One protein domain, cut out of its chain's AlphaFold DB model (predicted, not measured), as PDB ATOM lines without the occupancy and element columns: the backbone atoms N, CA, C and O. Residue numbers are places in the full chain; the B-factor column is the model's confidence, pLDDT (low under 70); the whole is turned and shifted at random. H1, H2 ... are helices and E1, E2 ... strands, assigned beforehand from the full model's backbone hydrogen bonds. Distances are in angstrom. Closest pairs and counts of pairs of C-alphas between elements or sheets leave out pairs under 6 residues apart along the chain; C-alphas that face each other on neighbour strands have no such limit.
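AT A GLANCE: This is residues 5 to 121 of the 121 residues of an uncharacterized protein of Desulfuromusa kysingii (UniProt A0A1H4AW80). A small sheet of three strands has two long helices over one face, H1 and H3, with short H2 between them, and its other face is bare. Residues 92 to 121, of which 92 to 119 belong to H3, stick out of this body as a long arm, which makes the length. The 117 printed residues hold H1, E1, E2, E3, H2 and H3 in that order; the sheet, order E1, E2, E3, is antiparallel, and the class is mostly helix. The whole is extended, with a radius of gyration of the C-alphas of 20.9 A and spans of 73 by 35 by 25 A.

HOW THE PARTS SIT: Begin with H1, residues 5 to 31, then find E1, 38 to 43, E2, 46 to 51, and E3, 54 to 58, a meander, each strand the antiparallel neighbour of the one before. Look for N 41 and O 48 at 2.8 A in the hairpin E1 and E2, and N 49 and O 56 at 2.9 A in the hairpin E2 and E3. H1 is on the sheet at a height of 8.6 A, over E1 and E2, and runs along the strands, at 13 degrees to E2 on the local plane. H2, residues 60 to 67, only grazes the sheet with residues 60 to 63. H1, with residues 17 to 28 alone, touches H2 at a shallow tilt of 20 degrees, the same way; the closest C-alphas, Gly 20 and Pro 60, are 5.0 A apart. H3, residues 76 to 119, is on the same face as H1 in two layers, helices on one face of a sheet, at a height of 8.2 A, slantwise to the strands. With residues 79 to 86 alone it touches H2 at a steep tilt of 50 degrees, opposite ways; the closest C-alphas, Val 63 and Ile 83, are 6.6 A apart. H1 and H3 are apart. In H1, H2 and H3 every O i to N i+4 pair is within hydrogen-bond range.

IN THESE COORDINATES: Find C-alpha 5 at (176.170, 271.011, 257.520); from there H1 runs 38.9 A to C-alpha 31. H3 runs 65.0 A from C-alpha 76 at (148.755, 240.388, 263.104) to C-alpha 119 at (212.441, 251.715, 269.706).

THE WHOLE: The C-alphas farthest apart, Gly 73 and Phe 121, are 73.3 A apart. The printed part has no cut and no long link. Look for pLDDT under 70 at residues 5, 96 and 119 to 121.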
ATOM      1  N   VAL A   5     176.174 272.361 258.115       63.00
ATOM      2  CA  VAL A   5     176.170 271.011 257.520       63.00
ATOM      3  C   VAL A   5     175.487 269.982 258.431       63.00
ATOM      4  O   VAL A   5     174.739 269.125 257.962       63.00
ATOM      5  N   SER A   6     175.695 270.088 259.747       73.00
ATOM      6  CA  SER A   6     175.086 269.181 260.725       73.00
ATOM      7  C   SER A   6     173.576 269.395 260.858       73.00
ATOM      8  O   SER A   6     172.834 268.424 260.972       73.00
ATOM      9  N   ILE A   7     173.097 270.638 260.733       78.56
ATOM     10  CA  ILE A   7     171.662 270.960 260.772       78.56
ATOM     11  C   ILE A   7     170.953 270.395 259.538       78.56
ATOM     12  O   ILE A   7     169.910 269.755 259.669       78.56
ATOM     13  N   TYR A   8     171.542 270.565 258.349       81.56
ATOM     14  CA  TYR A   8     170.987 270.010 257.114       81.56
ATOM     15  C   TYR A   8     170.937 268.477 257.146       81.56
ATOM     16  O   TYR A   8     169.920 267.882 256.792       81.56
ATOM     17  N   ALA A   9     172.000 267.829 257.632       80.38
ATOM     18  CA  ALA A   9     172.032 266.377 257.783       80.38
ATOM     19  C   ALA A   9     170.939 265.873 258.743       80.38
ATOM     20  O   ALA A   9     170.233 264.918 258.422       80.38
ATOM     21  N   ILE A  10     170.747 266.544 259.884       82.19
ATOM     22  CA  ILE A  10     169.696 266.202 260.855       82.19
ATOM     23  C   ILE A  10     168.300 266.398 260.243       82.19
ATOM     24  O   ILE A  10     167.437 265.526 260.386       82.19
ATOM     25  N   ALA A  11     168.078 267.504 259.529       83.56
ATOM     26  CA  ALA A  11     166.809 267.785 258.862       83.56
ATOM     27  C   ALA A  11     166.486 266.735 257.785       83.56
ATOM     28  O   ALA A  11     165.381 266.193 257.754       83.56
ATOM     29  N   GLU A  12     167.463 266.373 256.953       86.19
ATOM     30  CA  GLU A  12     167.294 265.354 255.915       86.19
ATOM     31  C   GLU A  12     167.066 263.957 256.514       86.19
ATOM     32  O   GLU A  12     166.220 263.201 256.029       86.19
ATOM     33  N   MET A  13     167.754 263.612 257.608       83.88
ATOM     34  CA  MET A  13     167.504 262.370 258.348       83.88
ATOM     35  C   MET A  13     166.079 262.318 258.906       83.88
ATOM     36  O   MET A  13     165.409 261.291 258.778       83.88
ATOM     37  N   SER A  14     165.593 263.425 259.469       83.44
ATOM     38  CA  SER A  14     164.220 263.534 259.967       83.44
ATOM     39  C   SER A  14     163.193 263.382 258.839       83.44
ATOM     40  O   SER A  14     162.269 262.571 258.944       83.44
ATOM     41  N   ARG A  15     163.412 264.061 257.703       87.25
ATOM     42  CA  ARG A  15     162.560 263.967 256.507       87.25
ATOM     43  C   ARG A  15     162.473 262.535 255.980       87.25
ATOM     44  O   ARG A  15     161.390 262.041 255.662       87.25
ATOM     45  N   ARG A  16     163.607 261.831 255.908       87.19
ATOM     46  CA  ARG A  16     163.651 260.421 255.485       87.19
ATOM     47  C   ARG A  16     162.945 259.501 256.472       87.19
ATOM     48  O   ARG A  16     162.254 258.580 256.036       87.19
ATOM     49  N   ALA A  17     163.092 259.745 257.772       84.81
ATOM     50  CA  ALA A  17     162.394 258.980 258.798       84.81
ATOM     51  C   ALA A  17     160.873 259.164 258.706       84.81
ATOM     52  O   ALA A  17     160.126 258.196 258.834       84.81
ATOM     53  N   GLU A  18     160.406 260.376 258.403       88.75
ATOM     54  CA  GLU A  18     158.989 260.666 258.180       88.75
ATOM     55  C   GLU A  18     158.426 259.939 256.958       88.75
ATOM     56  O   GLU A  18     157.428 259.222 257.060       88.75
ATOM     57  N   ALA A  19     159.124 260.027 255.823       90.81
ATOM     58  CA  ALA A  19     158.768 259.269 254.628       90.81
ATOM     59  C   ALA A  19     158.782 257.750 254.888       90.81
ATOM     60  O   ALA A  19     157.942 257.015 254.367       90.81
ATOM     61  N   GLY A  20     159.722 257.273 255.709       89.94
ATOM     62  CA  GLY A  20     159.794 255.887 256.158       89.94
ATOM     63  C   GLY A  20     158.583 255.475 256.994       89.94
ATOM     64  O   GLY A  20     157.984 254.440 256.716       89.94
ATOM     65  N   ASN A  21     158.179 256.301 257.962       92.94
ATOM     66  CA  ASN A  21     157.010 256.058 258.809       92.94
ATOM     67  C   ASN A  21     155.731 255.899 257.975       92.94
ATOM     68  O   ASN A  21     155.002 254.919 258.122       92.94
ATOM     69  N   LEU A  22     155.490 256.825 257.042       93.19
ATOM     70  CA  LEU A  22     154.325 256.767 256.153       93.19
ATOM     71  C   LEU A  22     154.302 255.479 255.323       93.19
ATOM     72  O   LEU A  22     153.266 254.821 255.226       93.19
ATOM     73  N   LYS A  23     155.455 255.073 254.781       95.44
ATOM     74  CA  LYS A  23     155.576 253.818 254.031       95.44
ATOM     75  C   LYS A  23     155.313 252.596 254.908       95.44
ATOM     76  O   LYS A  23     154.619 251.690 254.463       95.44
ATOM     77  N   VAL A  24     155.818 252.567 256.143       95.38
ATOM     78  CA  VAL A  24     155.557 251.460 257.080       95.38
ATOM     79  C   VAL A  24     154.063 251.337 257.356       95.38
ATOM     80  O   VAL A  24     153.512 250.246 257.240       95.38
ATOM     81  N   ARG A  25     153.381 252.452 257.642       94.56
ATOM     82  CA  ARG A  25     151.927 252.453 257.870       94.56
ATOM     83  C   ARG A  25     151.158 251.984 256.633       94.56
ATOM     84  O   ARG A  25     150.234 251.187 256.765       94.56
ATOM     85  N   SER A  26     151.574 252.412 255.440       94.94
ATOM     86  CA  SER A  26     150.991 251.948 254.175       94.94
ATOM     87  C   SER A  26     151.168 250.441 253.961       94.94
ATOM     88  O   SER A  26     150.245 249.778 253.498       94.94
ATOM     89  N   GLU A  27     152.335 249.883 254.284       95.62
ATOM     90  CA  GLU A  27     152.595 248.444 254.150       95.62
ATOM     91  C   GLU A  27     151.814 247.617 255.177       95.62
ATOM     92  O   GLU A  27     151.254 246.578 254.833       95.62
ATOM     93  N   LEU A  28     151.708 248.092 256.419       94.69
ATOM     94  CA  LEU A  28     150.863 247.467 257.440       94.69
ATOM     95  C   LEU A  28     149.393 247.444 257.007       94.69
ATOM     96  O   LEU A  28     148.729 246.415 257.124       94.69
ATOM     97  N   PHE A  29     148.910 248.546 256.430       93.88
ATOM     98  CA  PHE A  29     147.567 248.610 255.863       93.88
ATOM     99  C   PHE A  29     147.393 247.632 254.692       93.88
ATOM    100  O   PHE A  29     146.415 246.892 254.660       93.88
ATOM    101  N   ARG A  30     148.370 247.550 253.772       95.25
ATOM    102  CA  ARG A  30     148.370 246.579 252.660       95.25
ATOM    103  C   ARG A  30     148.230 245.137 253.154       95.25
ATOM    104  O   ARG A  30     147.572 244.335 252.494       95.25
ATOM    105  N   ILE A  31     148.886 244.794 254.263       94.88
ATOM    106  CA  ILE A  31     148.841 243.448 254.852       94.88
ATOM    107  C   ILE A  31     147.484 243.176 255.520       94.88
ATOM    108  O   ILE A  31     147.059 242.024 255.562       94.88
ATOM    109  N   GLY A  32     146.779 244.220 255.966       92.25
ATOM    110  CA  GLY A  32     145.510 244.122 256.692       92.25
ATOM    111  C   GLY A  32     145.656 244.300 258.205       92.25
ATOM    112  O   GLY A  32     144.784 243.887 258.965       92.25
ATOM    113  N   CYS A  33     146.758 244.891 258.675       92.00
ATOM    114  CA  CYS A  33     146.971 245.145 260.096       92.00
ATOM    115  C   CYS A  33     146.109 246.318 260.586       92.00
ATOM    116  O   CYS A  33     146.152 247.412 260.022       92.00
ATOM    117  N   ASN A  34     145.374 246.111 261.683       89.62
ATOM    118  CA  ASN A  34     144.587 247.164 262.319       89.62
ATOM    119  C   ASN A  34     145.495 248.106 263.146       89.62
ATOM    120  O   ASN A  34     146.161 247.631 264.073       89.62
ATOM    121  N   PRO A  35     145.494 249.428 262.885       86.12
ATOM    122  CA  PRO A  35     146.274 250.399 263.659       86.12
ATOM    123  C   PRO A  35     145.859 250.509 265.135       86.12
ATOM    124  O   PRO A  35     146.659 250.965 265.945       86.12
ATOM    125  N   ALA A  36     144.646 250.085 265.509       88.44
ATOM    126  CA  ALA A  36     144.225 250.039 266.913       88.44
ATOM    127  C   ALA A  36     144.941 248.935 267.709       88.44
ATOM    128  O   ALA A  36     145.083 249.032 268.923       88.44
ATOM    129  N   SER A  37     145.387 247.877 267.027       91.75
ATOM    130  CA  SER A  37     146.061 246.740 267.657       91.75
ATOM    131  C   SER A  37     147.584 246.876 267.622       91.75
ATOM    132  O   SER A  37     148.247 246.434 268.555       91.75
ATOM    133  N   LEU A  38     148.134 247.485 266.566       93.69
ATOM    134  CA  LEU A  38     149.564 247.743 266.395       93.69
ATOM    135  C   LEU A  38     149.803 249.245 266.220       93.69
ATOM    136  O   LEU A  38     149.556 249.806 265.149       93.69
ATOM    137  N   SER A  39     150.322 249.878 267.268       93.81
ATOM    138  CA  SER A  39     150.679 251.293 267.253       93.81
ATOM    139  C   SER A  39     152.069 251.489 266.653       93.81
ATOM    140  O   SER A  39     152.998 250.735 266.943       93.81
ATOM    141  N   VAL A  40     152.213 252.515 265.814       94.31
ATOM    142  CA  VAL A  40     153.484 252.916 265.201       94.31
ATOM    143  C   VAL A  40     153.665 254.409 265.419       94.31
ATOM    144  O   VAL A  40     152.939 255.224 264.845       94.31
ATOM    145  N   LEU A  41     154.637 254.761 266.255       92.81
ATOM    146  CA  LEU A  41     154.973 256.131 266.621       92.81
ATOM    147  C   LEU A  41     156.392 256.455 266.161       92.81
ATOM    148  O   LEU A  41     157.302 255.636 266.267       92.81
ATOM    149  N   ARG A  42     156.601 257.669 265.651       91.19
ATOM    150  CA  ARG A  42     157.947 258.140 265.310       91.19
ATOM    151  C   ARG A  42     158.644 258.627 266.574       91.19
ATOM    152  O   ARG A  42     158.117 259.496 267.262       91.19
ATOM    153  N   GLN A  43     159.863 258.152 266.804       90.12
ATOM    154  CA  GLN A  43     160.733 258.632 267.870       90.12
ATOM    155  C   GLN A  43     162.091 259.022 267.273       90.12
ATOM    156  O   GLN A  43     162.975 258.192 267.051       90.12
ATOM    157  N   GLY A  44     162.237 260.307 266.940       87.56
ATOM    158  CA  GLY A  44     163.395 260.807 266.197       87.56
ATOM    159  C   GLY A  44     163.488 260.173 264.805       87.56
ATOM    160  O   GLY A  44     162.579 260.327 263.990       87.56
ATOM    161  N   VAL A  45     164.587 259.462 264.543       88.81
ATOM    162  CA  VAL A  45     164.821 258.741 263.277       88.81
ATOM    163  C   VAL A  45     164.330 257.289 263.290       88.81
ATOM    164  O   VAL A  45     164.368 256.617 262.259       88.81
ATOM    165  N   TYR A  46     163.854 256.814 264.440       91.44
ATOM    166  CA  TYR A  46     163.367 255.455 264.643       91.44
ATOM    167  C   TYR A  46     161.841 255.406 264.707       91.44
ATOM    168  O   TYR A  46     161.154 256.421 264.873       91.44
ATOM    169  N   LEU A  47     161.313 254.192 264.592       93.50
ATOM    170  CA  LEU A  47     159.926 253.867 264.875       93.50
ATOM    171  C   LEU A  47     159.855 253.108 266.188       93.50
ATOM    172  O   LEU A  47     160.506 252.077 266.353       93.50
ATOM    173  N   GLN A  48     159.028 253.611 267.091       94.94
ATOM    174  CA  GLN A  48     158.526 252.856 268.217       94.94
ATOM    175  C   GLN A  48     157.275 252.114 267.748       94.94
ATOM    176  O   GLN A  48     156.257 252.727 267.420       94.94
ATOM    177  N   MET A  49     157.359 250.791 267.694       95.00
ATOM    178  CA  MET A  49     156.225 249.927 267.396       95.00
ATOM    179  C   MET A  49     155.758 249.257 268.685       95.00
ATOM    180  O   MET A  49     156.579 248.759 269.458       95.00
ATOM    181  N   THR A  50     154.449 249.251 268.916       95.12
ATOM    182  CA  THR A  50     153.841 248.687 270.124       95.12
ATOM    183  C   THR A  50     152.698 247.759 269.752       95.12
ATOM    184  O   THR A  50     151.749 248.167 269.081       95.12
ATOM    185  N   TYR A  51     152.786 246.518 270.214       94.81
ATOM    186  CA  TYR A  51     151.741 245.510 270.087       94.81
ATOM    187  C   TYR A  51     151.538 244.857 271.448       94.81
ATOM    188  O   TYR A  51     152.469 244.271 272.005       94.81
ATOM    189  N   ARG A  52     150.319 244.961 271.990       91.50
ATOM    190  CA  ARG A  52     150.034 244.605 273.390       91.50
ATOM    191  C   ARG A  52     150.998 245.364 274.320       91.50
ATOM    192  O   ARG A  52     151.143 246.571 274.178       91.50
ATOM    193  N   GLU A  53     151.679 244.670 275.225       91.75
ATOM    194  CA  GLU A  53     152.649 245.244 276.171       91.75
ATOM    195  C   GLU A  53     154.095 245.217 275.645       91.75
ATOM    196  O   GLU A  53     155.033 245.572 276.356       91.75
ATOM    197  N   GLN A  54     154.306 244.786 274.397       93.12
ATOM    198  CA  GLN A  54     155.636 244.687 273.809       93.12
ATOM    199  C   GLN A  54     155.957 245.931 272.988       93.12
ATOM    200  O   GLN A  54     155.161 246.376 272.157       93.12
ATOM    201  N   ILE A  55     157.154 246.472 273.204       93.06
ATOM    202  CA  ILE A  55     157.649 247.671 272.532       93.06
ATOM    203  C   ILE A  55     158.968 247.341 271.844       93.06
ATOM    204  O   ILE A  55     159.860 246.741 272.443       93.06
ATOM    205  N   VAL A  56     159.097 247.764 270.590       94.06
ATOM    206  CA  VAL A  56     160.336 247.660 269.820       94.06
ATOM    207  C   VAL A  56     160.672 249.016 269.225       94.06
ATOM    208  O   VAL A  56     159.810 249.681 268.653       94.06
ATOM    209  N   LEU A  57     161.943 249.399 269.336       92.69
ATOM    210  CA  LEU A  57     162.510 250.542 268.637       92.69
ATOM    211  C   LEU A  57     163.337 250.032 267.454       92.69
ATOM    212  O   LEU A  57     164.278 249.262 267.643       92.69
ATOM    213  N   VAL A  58     162.974 250.428 266.240       92.31
ATOM    214  CA  VAL A  58     163.558 249.882 265.005       92.31
ATOM    215  C   VAL A  58     163.589 250.944 263.910       92.31
ATOM    216  O   VAL A  58     162.794 251.888 263.924       92.31
ATOM    217  N   SER A  59     164.526 250.850 262.965       91.12
ATOM    218  CA  SER A  59     164.566 251.812 261.862       91.12
ATOM    219  C   SER A  59     163.410 251.571 260.873       91.12
ATOM    220  O   SER A  59     163.039 250.422 260.608       91.12
ATOM    221  N   PRO A  60     162.856 252.626 260.244       92.94
ATOM    222  CA  PRO A  60     161.818 252.456 259.227       92.94
ATOM    223  C   PRO A  60     162.234 251.538 258.069       92.94
ATOM    224  O   PRO A  60     161.407 250.815 257.519       92.94
ATOM    225  N   GLN A  61     163.511 251.567 257.681       90.94
ATOM    226  CA  GLN A  61     164.023 250.798 256.544       90.94
ATOM    227  C   GLN A  61     164.055 249.294 256.830       90.94
ATOM    228  O   GLN A  61     163.654 248.509 255.972       90.94
ATOM    229  N   GLU A  62     164.469 248.898 258.034       91.06
ATOM    230  CA  GLU A  62     164.482 247.493 258.463       91.06
ATOM    231  C   GLU A  62     163.063 246.925 258.504       91.06
ATOM    232  O   GLU A  62     162.795 245.875 257.916       91.06
ATOM    233  N   VAL A  63     162.119 247.665 259.100       94.25
ATOM    234  CA  VAL A  63     160.706 247.258 259.141       94.25
ATOM    235  C   VAL A  63     160.147 247.098 257.732       94.25
ATOM    236  O   VAL A  63     159.522 246.084 257.433       94.25
ATOM    237  N   LEU A  64     160.412 248.047 256.829       94.56
ATOM    238  CA  LEU A  64     159.985 247.937 255.430       94.56
ATOM    239  C   LEU A  64     160.567 246.701 254.735       94.56
ATOM    240  O   LEU A  64     159.866 246.059 253.951       94.56
ATOM    241  N   GLY A  65     161.824 246.355 255.022       93.38
ATOM    242  CA  GLY A  65     162.467 245.148 254.504       93.38
ATOM    243  C   GLY A  65     161.765 243.859 254.939       93.38
ATOM    244  O   GLY A  65     161.689 242.912 254.153       93.38
ATOM    245  N   VAL A  66     161.213 243.837 256.156       94.81
ATOM    246  CA  VAL A  66     160.406 242.722 256.675       94.81
ATOM    247  C   VAL A  66     159.006 242.731 256.061       94.81
ATOM    248  O   VAL A  66     158.599 241.741 255.457       94.81
ATOM    249  N   LEU A  67     158.285 243.853 256.156       94.75
ATOM    250  CA  LEU A  67     156.878 243.958 255.752       94.75
ATOM    251  C   LEU A  67     156.649 243.651 254.269       94.75
ATOM    252  O   LEU A  67     155.666 242.999 253.919       94.75
ATOM    253  N   ARG A  68     157.568 244.052 253.384       94.88
ATOM    254  CA  ARG A  68     157.468 243.774 251.940       94.88
ATOM    255  C   ARG A  68     157.467 242.284 251.600       94.88
ATOM    256  O   ARG A  68     156.961 241.904 250.551       94.88
ATOM    257  N   LYS A  69     158.028 241.445 252.473       94.44
ATOM    258  CA  LYS A  69     158.091 239.986 252.299       94.44
ATOM    259  C   LYS A  69     156.864 239.273 252.870       94.44
ATOM    260  O   LYS A  69     156.755 238.056 252.745       94.44
ATOM    261  N   ILE A  70     155.967 240.002 253.535       94.06
ATOM    262  CA  ILE A  70     154.775 239.442 254.166       94.06
ATOM    263  C   ILE A  70     153.589 239.528 253.185       94.06
ATOM    264  O   ILE A  70     153.310 240.615 252.648       94.06
ATOM    265  N   PRO A  71     152.894 238.404 252.918       93.69
ATOM    266  CA  PRO A  71     151.727 238.390 252.044       93.69
ATOM    267  C   PRO A  71     150.540 239.146 252.661       93.69
ATOM    268  O   PRO A  71     150.522 239.486 253.841       93.69
ATOM    269  N   ARG A  72     149.540 239.470 251.836       94.00
ATOM    270  CA  ARG A  72     148.303 240.100 252.327       94.00
ATOM    271  C   ARG A  72     147.481 239.085 253.121       94.00
ATOM    272  O   ARG A  72     147.471 237.911 252.766       94.00
ATOM    273  N   GLY A  73     146.785 239.543 254.159       91.25
ATOM    274  CA  GLY A  73     145.943 238.692 255.001       91.25
ATOM    275  C   GLY A  73     146.705 237.888 256.057       91.25
ATOM    276  O   GLY A  73     146.098 237.064 256.734       91.25
ATOM    277  N   THR A  74     148.013 238.110 256.228       93.56
ATOM    278  CA  THR A  74     148.772 237.513 257.335       93.56
ATOM    279  C   THR A  74     148.250 238.023 258.676       93.56
ATOM    280  O   THR A  74     148.037 239.223 258.858       93.56
ATOM    281  N   ALA A  75     148.070 237.109 259.630       93.44
ATOM    282  CA  ALA A  75     147.564 237.441 260.951       93.44
ATOM    283  C   ALA A  75     148.523 238.385 261.693       93.44
ATOM    284  O   ALA A  75     149.741 238.203 261.683       93.44
ATOM    285  N   LEU A  76     147.969 239.378 262.392       93.19
ATOM    286  CA  LEU A  76     148.755 240.388 263.104       93.19
ATOM    287  C   LEU A  76     149.825 239.817 264.063       93.19
ATOM    288  O   LEU A  76     150.935 240.350 264.051       93.19
ATOM    289  N   PRO A  77     149.568 238.749 264.851       95.00
ATOM    290  CA  PRO A  77     150.598 238.148 265.700       95.00
ATOM    291  C   PRO A  77     151.809 237.639 264.910       95.00
ATOM    292  O   PRO A  77     152.936 237.804 265.359       95.00
ATOM    293  N   GLU A  78     151.600 237.072 263.718       94.94
ATOM    294  CA  GLU A  78     152.688 236.578 262.868       94.94
ATOM    295  C   GLU A  78     153.494 237.725 262.256       94.94
ATOM    296  O   GLU A  78     154.721 237.655 262.168       94.94
ATOM    297  N   VAL A  79     152.811 238.803 261.849       94.75
ATOM    298  CA  VAL A  79     153.471 240.031 261.383       94.75
ATOM    299  C   VAL A  79     154.355 240.596 262.490       94.75
ATOM    300  O   VAL A  79     155.521 240.911 262.245       94.75
ATOM    301  N   TRP A  80     153.813 240.685 263.707       95.88
ATOM    302  CA  TRP A  80     154.542 241.167 264.872       95.88
ATOM    303  C   TRP A  80     155.750 240.293 265.195       95.88
ATOM    304  O   TRP A  80     156.849 240.822 265.323       95.88
ATOM    305  N   GLU A  81     155.577 238.972 265.253       95.12
ATOM    306  CA  GLU A  81     156.657 238.033 265.567       95.12
ATOM    307  C   GLU A  81     157.831 238.189 264.593       95.12
ATOM    308  O   GLU A  81     158.985 238.266 265.011       95.12
ATOM    309  N   ARG A  82     157.558 238.343 263.291       94.44
ATOM    310  CA  ARG A  82     158.610 238.573 262.287       94.44
ATOM    311  C   ARG A  82     159.362 239.883 262.511       94.44
ATOM    312  O   ARG A  82     160.584 239.910 262.369       94.44
ATOM    313  N   ILE A  83     158.658 240.963 262.851       94.00
ATOM    314  CA  ILE A  83     159.285 242.260 263.156       94.00
ATOM    315  C   ILE A  83     160.118 242.150 264.437       94.00
ATOM    316  O   ILE A  83     161.272 242.578 264.460       94.00
ATOM    317  N   PHE A  84     159.551 241.543 265.479       93.56
ATOM    318  CA  PHE A  84     160.175 241.383 266.785       93.56
ATOM    319  C   PHE A  84     161.453 240.542 266.693       93.56
ATOM    320  O   PHE A  84     162.516 240.981 267.137       93.56
ATOM    321  N   GLN A  85     161.391 239.380 266.036       91.81
ATOM    322  CA  GLN A  85     162.555 238.522 265.811       91.81
ATOM    323  C   GLN A  85     163.641 239.231 265.000       91.81
ATOM    324  O   GLN A  85     164.815 239.156 265.364       91.81
ATOM    325  N   HIS A  86     163.270 239.952 263.936       91.44
ATOM    326  CA  HIS A  86     164.238 240.675 263.113       91.44
ATOM    327  C   HIS A  86     164.955 241.776 263.906       91.44
ATOM    328  O   HIS A  86     166.185 241.851 263.888       91.44
ATOM    329  N   ALA A  87     164.210 242.578 264.672       88.06
ATOM    330  CA  ALA A  87     164.782 243.608 265.536       88.06
ATOM    331  C   ALA A  87     165.723 243.007 266.596       88.06
ATOM    332  O   ALA A  87     166.806 243.537 266.861       88.06
ATOM    333  N   HIS A  88     165.358 241.859 267.169       86.69
ATOM    334  CA  HIS A  88     166.179 241.188 268.172       86.69
ATOM    335  C   HIS A  88     167.466 240.583 267.582       86.69
ATOM    336  O   HIS A  88     168.527 240.632 268.212       86.69
ATOM    337  N   GLN A  89     167.402 240.043 266.359       86.12
ATOM    338  CA  GLN A  89     168.573 239.549 265.629       86.12
ATOM    339  C   GLN A  89     169.558 240.677 265.310       86.12
ATOM    340  O   GLN A  89     170.754 240.523 265.563       86.12
ATOM    341  N   LEU A  90     169.066 241.829 264.845       79.56
ATOM    342  CA  LEU A  90     169.892 243.012 264.584       79.56
ATOM    343  C   LEU A  90     170.605 243.499 265.849       79.56
ATOM    344  O   LEU A  90     171.814 243.741 265.826       79.56
ATOM    345  N   GLY A  91     169.890 243.549 266.978       74.38
ATOM    346  CA  GLY A  91     170.483 243.896 268.270       74.38
ATOM    347  C   GLY A  91     171.606 242.939 268.691       74.38
ATOM    348  O   GLY A  91     172.631 243.375 269.221       74.38
ATOM    349  N   LYS A  92     171.464 241.634 268.422       73.69
ATOM    350  CA  LYS A  92     172.526 240.644 268.681       73.69
ATOM    351  C   LYS A  92     173.715 240.813 267.734       73.69
ATOM    352  O   LYS A  92     174.857 240.773 268.193       73.69
ATOM    353  N   GLN A  93     173.468 241.032 266.444       71.12
ATOM    354  CA  GLN A  93     174.520 241.186 265.440       71.12
ATOM    355  C   GLN A  93     175.366 242.440 265.695       71.12
ATOM    356  O   GLN A  93     176.591 242.346 265.724       71.12
ATOM    357  N   GLN A  94     174.740 243.584 265.996       71.69
ATOM    358  CA  GLN A  94     175.464 244.812 266.344       71.69
ATOM    359  C   GLN A  94     176.353 244.638 267.583       71.69
ATOM    360  O   GLN A  94     177.497 245.097 267.593       71.69
ATOM    361  N   ARG A  95     175.873 243.927 268.615       70.06
ATOM    362  CA  ARG A  95     176.680 243.627 269.813       70.06
ATOM    363  C   ARG A  95     177.909 242.779 269.492       70.06
ATOM    364  O   ARG A  95     178.974 243.023 270.058       70.06
ATOM    365  N   LEU A  96     177.775 241.793 268.603       69.50
ATOM    366  CA  LEU A  96     178.890 240.942 268.182       69.50
ATOM    367  C   LEU A  96     179.927 241.733 267.377       69.50
ATOM    368  O   LEU A  96     181.118 241.637 267.670       69.50
ATOM    369  N   THR A  97     179.488 242.567 266.431       71.94
ATOM    370  CA  THR A  97     180.388 243.422 265.643       71.94
ATOM    371  C   THR A  97     181.147 244.409 266.529       71.94
ATOM    372  O   THR A  97     182.358 244.548 266.382       71.94
ATOM    373  N   TYR A  98     180.472 245.041 267.495       75.06
ATOM    374  CA  TYR A  98     181.116 245.977 268.419       75.06
ATOM    375  C   TYR A  98     182.183 245.297 269.286       75.06
ATOM    376  O   TYR A  98     183.291 245.812 269.432       75.06
ATOM    377  N   ARG A  99     181.890 244.100 269.815       74.56
ATOM    378  CA  ARG A  99     182.869 243.306 270.576       74.56
ATOM    379  C   ARG A  99     184.078 242.915 269.731       74.56
ATOM    380  O   ARG A  99     185.202 243.073 270.195       74.56
ATOM    381  N   GLY A 100     183.855 242.444 268.503       80.31
ATOM    382  CA  GLY A 100     184.942 242.098 267.587       80.31
ATOM    383  C   GLY A 100     185.839 243.298 267.276       80.31
ATOM    384  O   GLY A 100     187.059 243.194 267.356       80.31
ATOM    385  N   LEU A 101     185.236 244.458 267.007       86.75
ATOM    386  CA  LEU A 101     185.972 245.685 266.704       86.75
ATOM    387  C   LEU A 101     186.810 246.160 267.899       86.75
ATOM    388  O   LEU A 101     187.965 246.532 267.710       86.75
ATOM    389  N   MET A 102     186.282 246.066 269.124       87.25
ATOM    390  CA  MET A 102     187.040 246.383 270.339       87.25
ATOM    391  C   MET A 102     188.263 245.478 270.511       87.25
ATOM    392  O   MET A 102     189.344 245.981 270.799       87.25
ATOM    393  N   VAL A 103     188.129 244.165 270.293       88.88
ATOM    394  CA  VAL A 103     189.264 243.227 270.404       88.88
ATOM    395  C   VAL A 103     190.361 243.569 269.396       88.88
ATOM    396  O   VAL A 103     191.530 243.634 269.767       88.88
ATOM    397  N   VAL A 104     189.997 243.848 268.140       91.06
ATOM    398  CA  VAL A 104     190.965 244.253 267.107       91.06
ATOM    399  C   VAL A 104     191.672 245.554 267.498       91.06
ATOM    400  O   VAL A 104     192.891 245.651 267.358       91.06
ATOM    401  N   LEU A 105     190.932 246.526 268.035       93.25
ATOM    402  CA  LEU A 105     191.487 247.811 268.457       93.25
ATOM    403  C   LEU A 105     192.472 247.652 269.626       93.25
ATOM    404  O   LEU A 105     193.560 248.223 269.588       93.25
ATOM    405  N   PHE A 106     192.133 246.835 270.630       92.25
ATOM    406  CA  PHE A 106     193.023 246.536 271.757       92.25
ATOM    407  C   PHE A 106     194.297 245.816 271.312       92.25
ATOM    408  O   PHE A 106     195.388 246.206 271.727       92.25
ATOM    409  N   SER A 107     194.184 244.816 270.434       91.06
ATOM    410  CA  SER A 107     195.349 244.115 269.884       91.06
ATOM    411  C   SER A 107     196.258 245.060 269.098       91.06
ATOM    412  O   SER A 107     197.475 245.019 269.258       91.06
ATOM    413  N   PHE A 108     195.679 245.954 268.291       93.62
ATOM    414  CA  PHE A 108     196.443 246.952 267.546       93.62
ATOM    415  C   PHE A 108     197.191 247.914 268.479       93.62
ATOM    416  O   PHE A 108     198.383 248.146 268.292       93.62
ATOM    417  N   LEU A 109     196.523 248.424 269.521       93.31
ATOM    418  CA  LEU A 109     197.144 249.299 270.522       93.31
ATOM    419  C   LEU A 109     198.270 248.596 271.293       93.31
ATOM    420  O   LEU A 109     199.317 249.201 271.520       93.31
ATOM    421  N   ALA A 110     198.090 247.323 271.652       91.31
ATOM    422  CA  ALA A 110     199.118 246.538 272.331       91.31
ATOM    423  C   ALA A 110     200.369 246.367 271.454       91.31
ATOM    424  O   ALA A 110     201.479 246.645 271.908       91.31
ATOM    425  N   VAL A 111     200.202 246.007 270.176       91.31
ATOM    426  CA  VAL A 111     201.321 245.908 269.221       91.31
ATOM    427  C   VAL A 111     202.011 247.259 269.040       91.31
ATOM    428  O   VAL A 111     203.239 247.328 269.062       91.31
ATOM    429  N   LEU A 112     201.241 248.343 268.917       91.94
ATOM    430  CA  LEU A 112     201.792 249.689 268.786       91.94
ATOM    431  C   LEU A 112     202.635 250.070 270.015       91.94
ATOM    432  O   LEU A 112     203.755 250.549 269.858       91.94
ATOM    433  N   SER A 113     202.135 249.803 271.228       90.31
ATOM    434  CA  SER A 113     202.878 250.060 272.469       90.31
ATOM    435  C   SER A 113     204.167 249.244 272.560       90.31
ATOM    436  O   SER A 113     205.200 249.783 272.946       90.31
ATOM    437  N   PHE A 114     204.139 247.980 272.132       90.38
ATOM    438  CA  PHE A 114     205.318 247.121 272.122       90.38
ATOM    439  C   PHE A 114     206.391 247.646 271.159       90.38
ATOM    440  O   PHE A 114     207.559 247.737 271.527       90.38
ATOM    441  N   LEU A 115     205.995 248.058 269.949       88.88
ATOM    442  CA  LEU A 115     206.909 248.639 268.961       88.88
ATOM    443  C   LEU A 115     207.517 249.969 269.428       88.88
ATOM    444  O   LEU A 115     208.683 250.235 269.144       88.88
ATOM    445  N   ILE A 116     206.746 250.796 270.140       88.62
ATOM    446  CA  ILE A 116     207.246 252.044 270.733       88.62
ATOM    447  C   ILE A 116     208.283 251.729 271.816       88.62
ATOM    448  O   ILE A 116     209.379 252.282 271.771       88.62
ATOM    449  N   SER A 117     207.982 250.805 272.733       81.50
ATOM    450  CA  SER A 117     208.921 250.385 273.781       81.50
ATOM    451  C   SER A 117     210.211 249.787 273.214       81.50
ATOM    452  O   SER A 117     211.281 250.044 273.754       81.50
ATOM    453  N   LEU A 118     210.130 249.042 272.108       82.12
ATOM    454  CA  LEU A 118     211.294 248.445 271.448       82.12
ATOM    455  C   LEU A 118     212.201 249.483 270.765       82.12
ATOM    456  O   LEU A 118     213.390 249.244 270.631       82.12
ATOM    457  N   LYS A 119     211.656 250.621 270.311       68.38
ATOM    458  CA  LYS A 119     212.441 251.715 269.706       68.38
ATOM    459  C   LYS A 119     213.039 252.694 270.720       68.38
ATOM    460  O   LYS A 119     213.864 253.519 270.338       68.38
ATOM    461  N   LEU A 120     212.567 252.660 271.964       57.72
ATOM    462  CA  LEU A 120     213.061 253.488 273.069       57.72
ATOM    463  C   LEU A 120     214.228 252.837 273.831       57.72
ATOM    464  O   LEU A 120     214.795 253.482 274.712       57.72
ATOM    465  N   PHE A 121     214.570 251.596 273.486       49.72
ATOM    466  CA  PHE A 121     215.698 250.821 273.999       49.72
ATOM    467  C   PHE A 121     216.736 250.621 272.891       49.72
ATOM    468  O   PHE A 121     217.939 250.585 273.227       49.72
TER     469      PHE A 121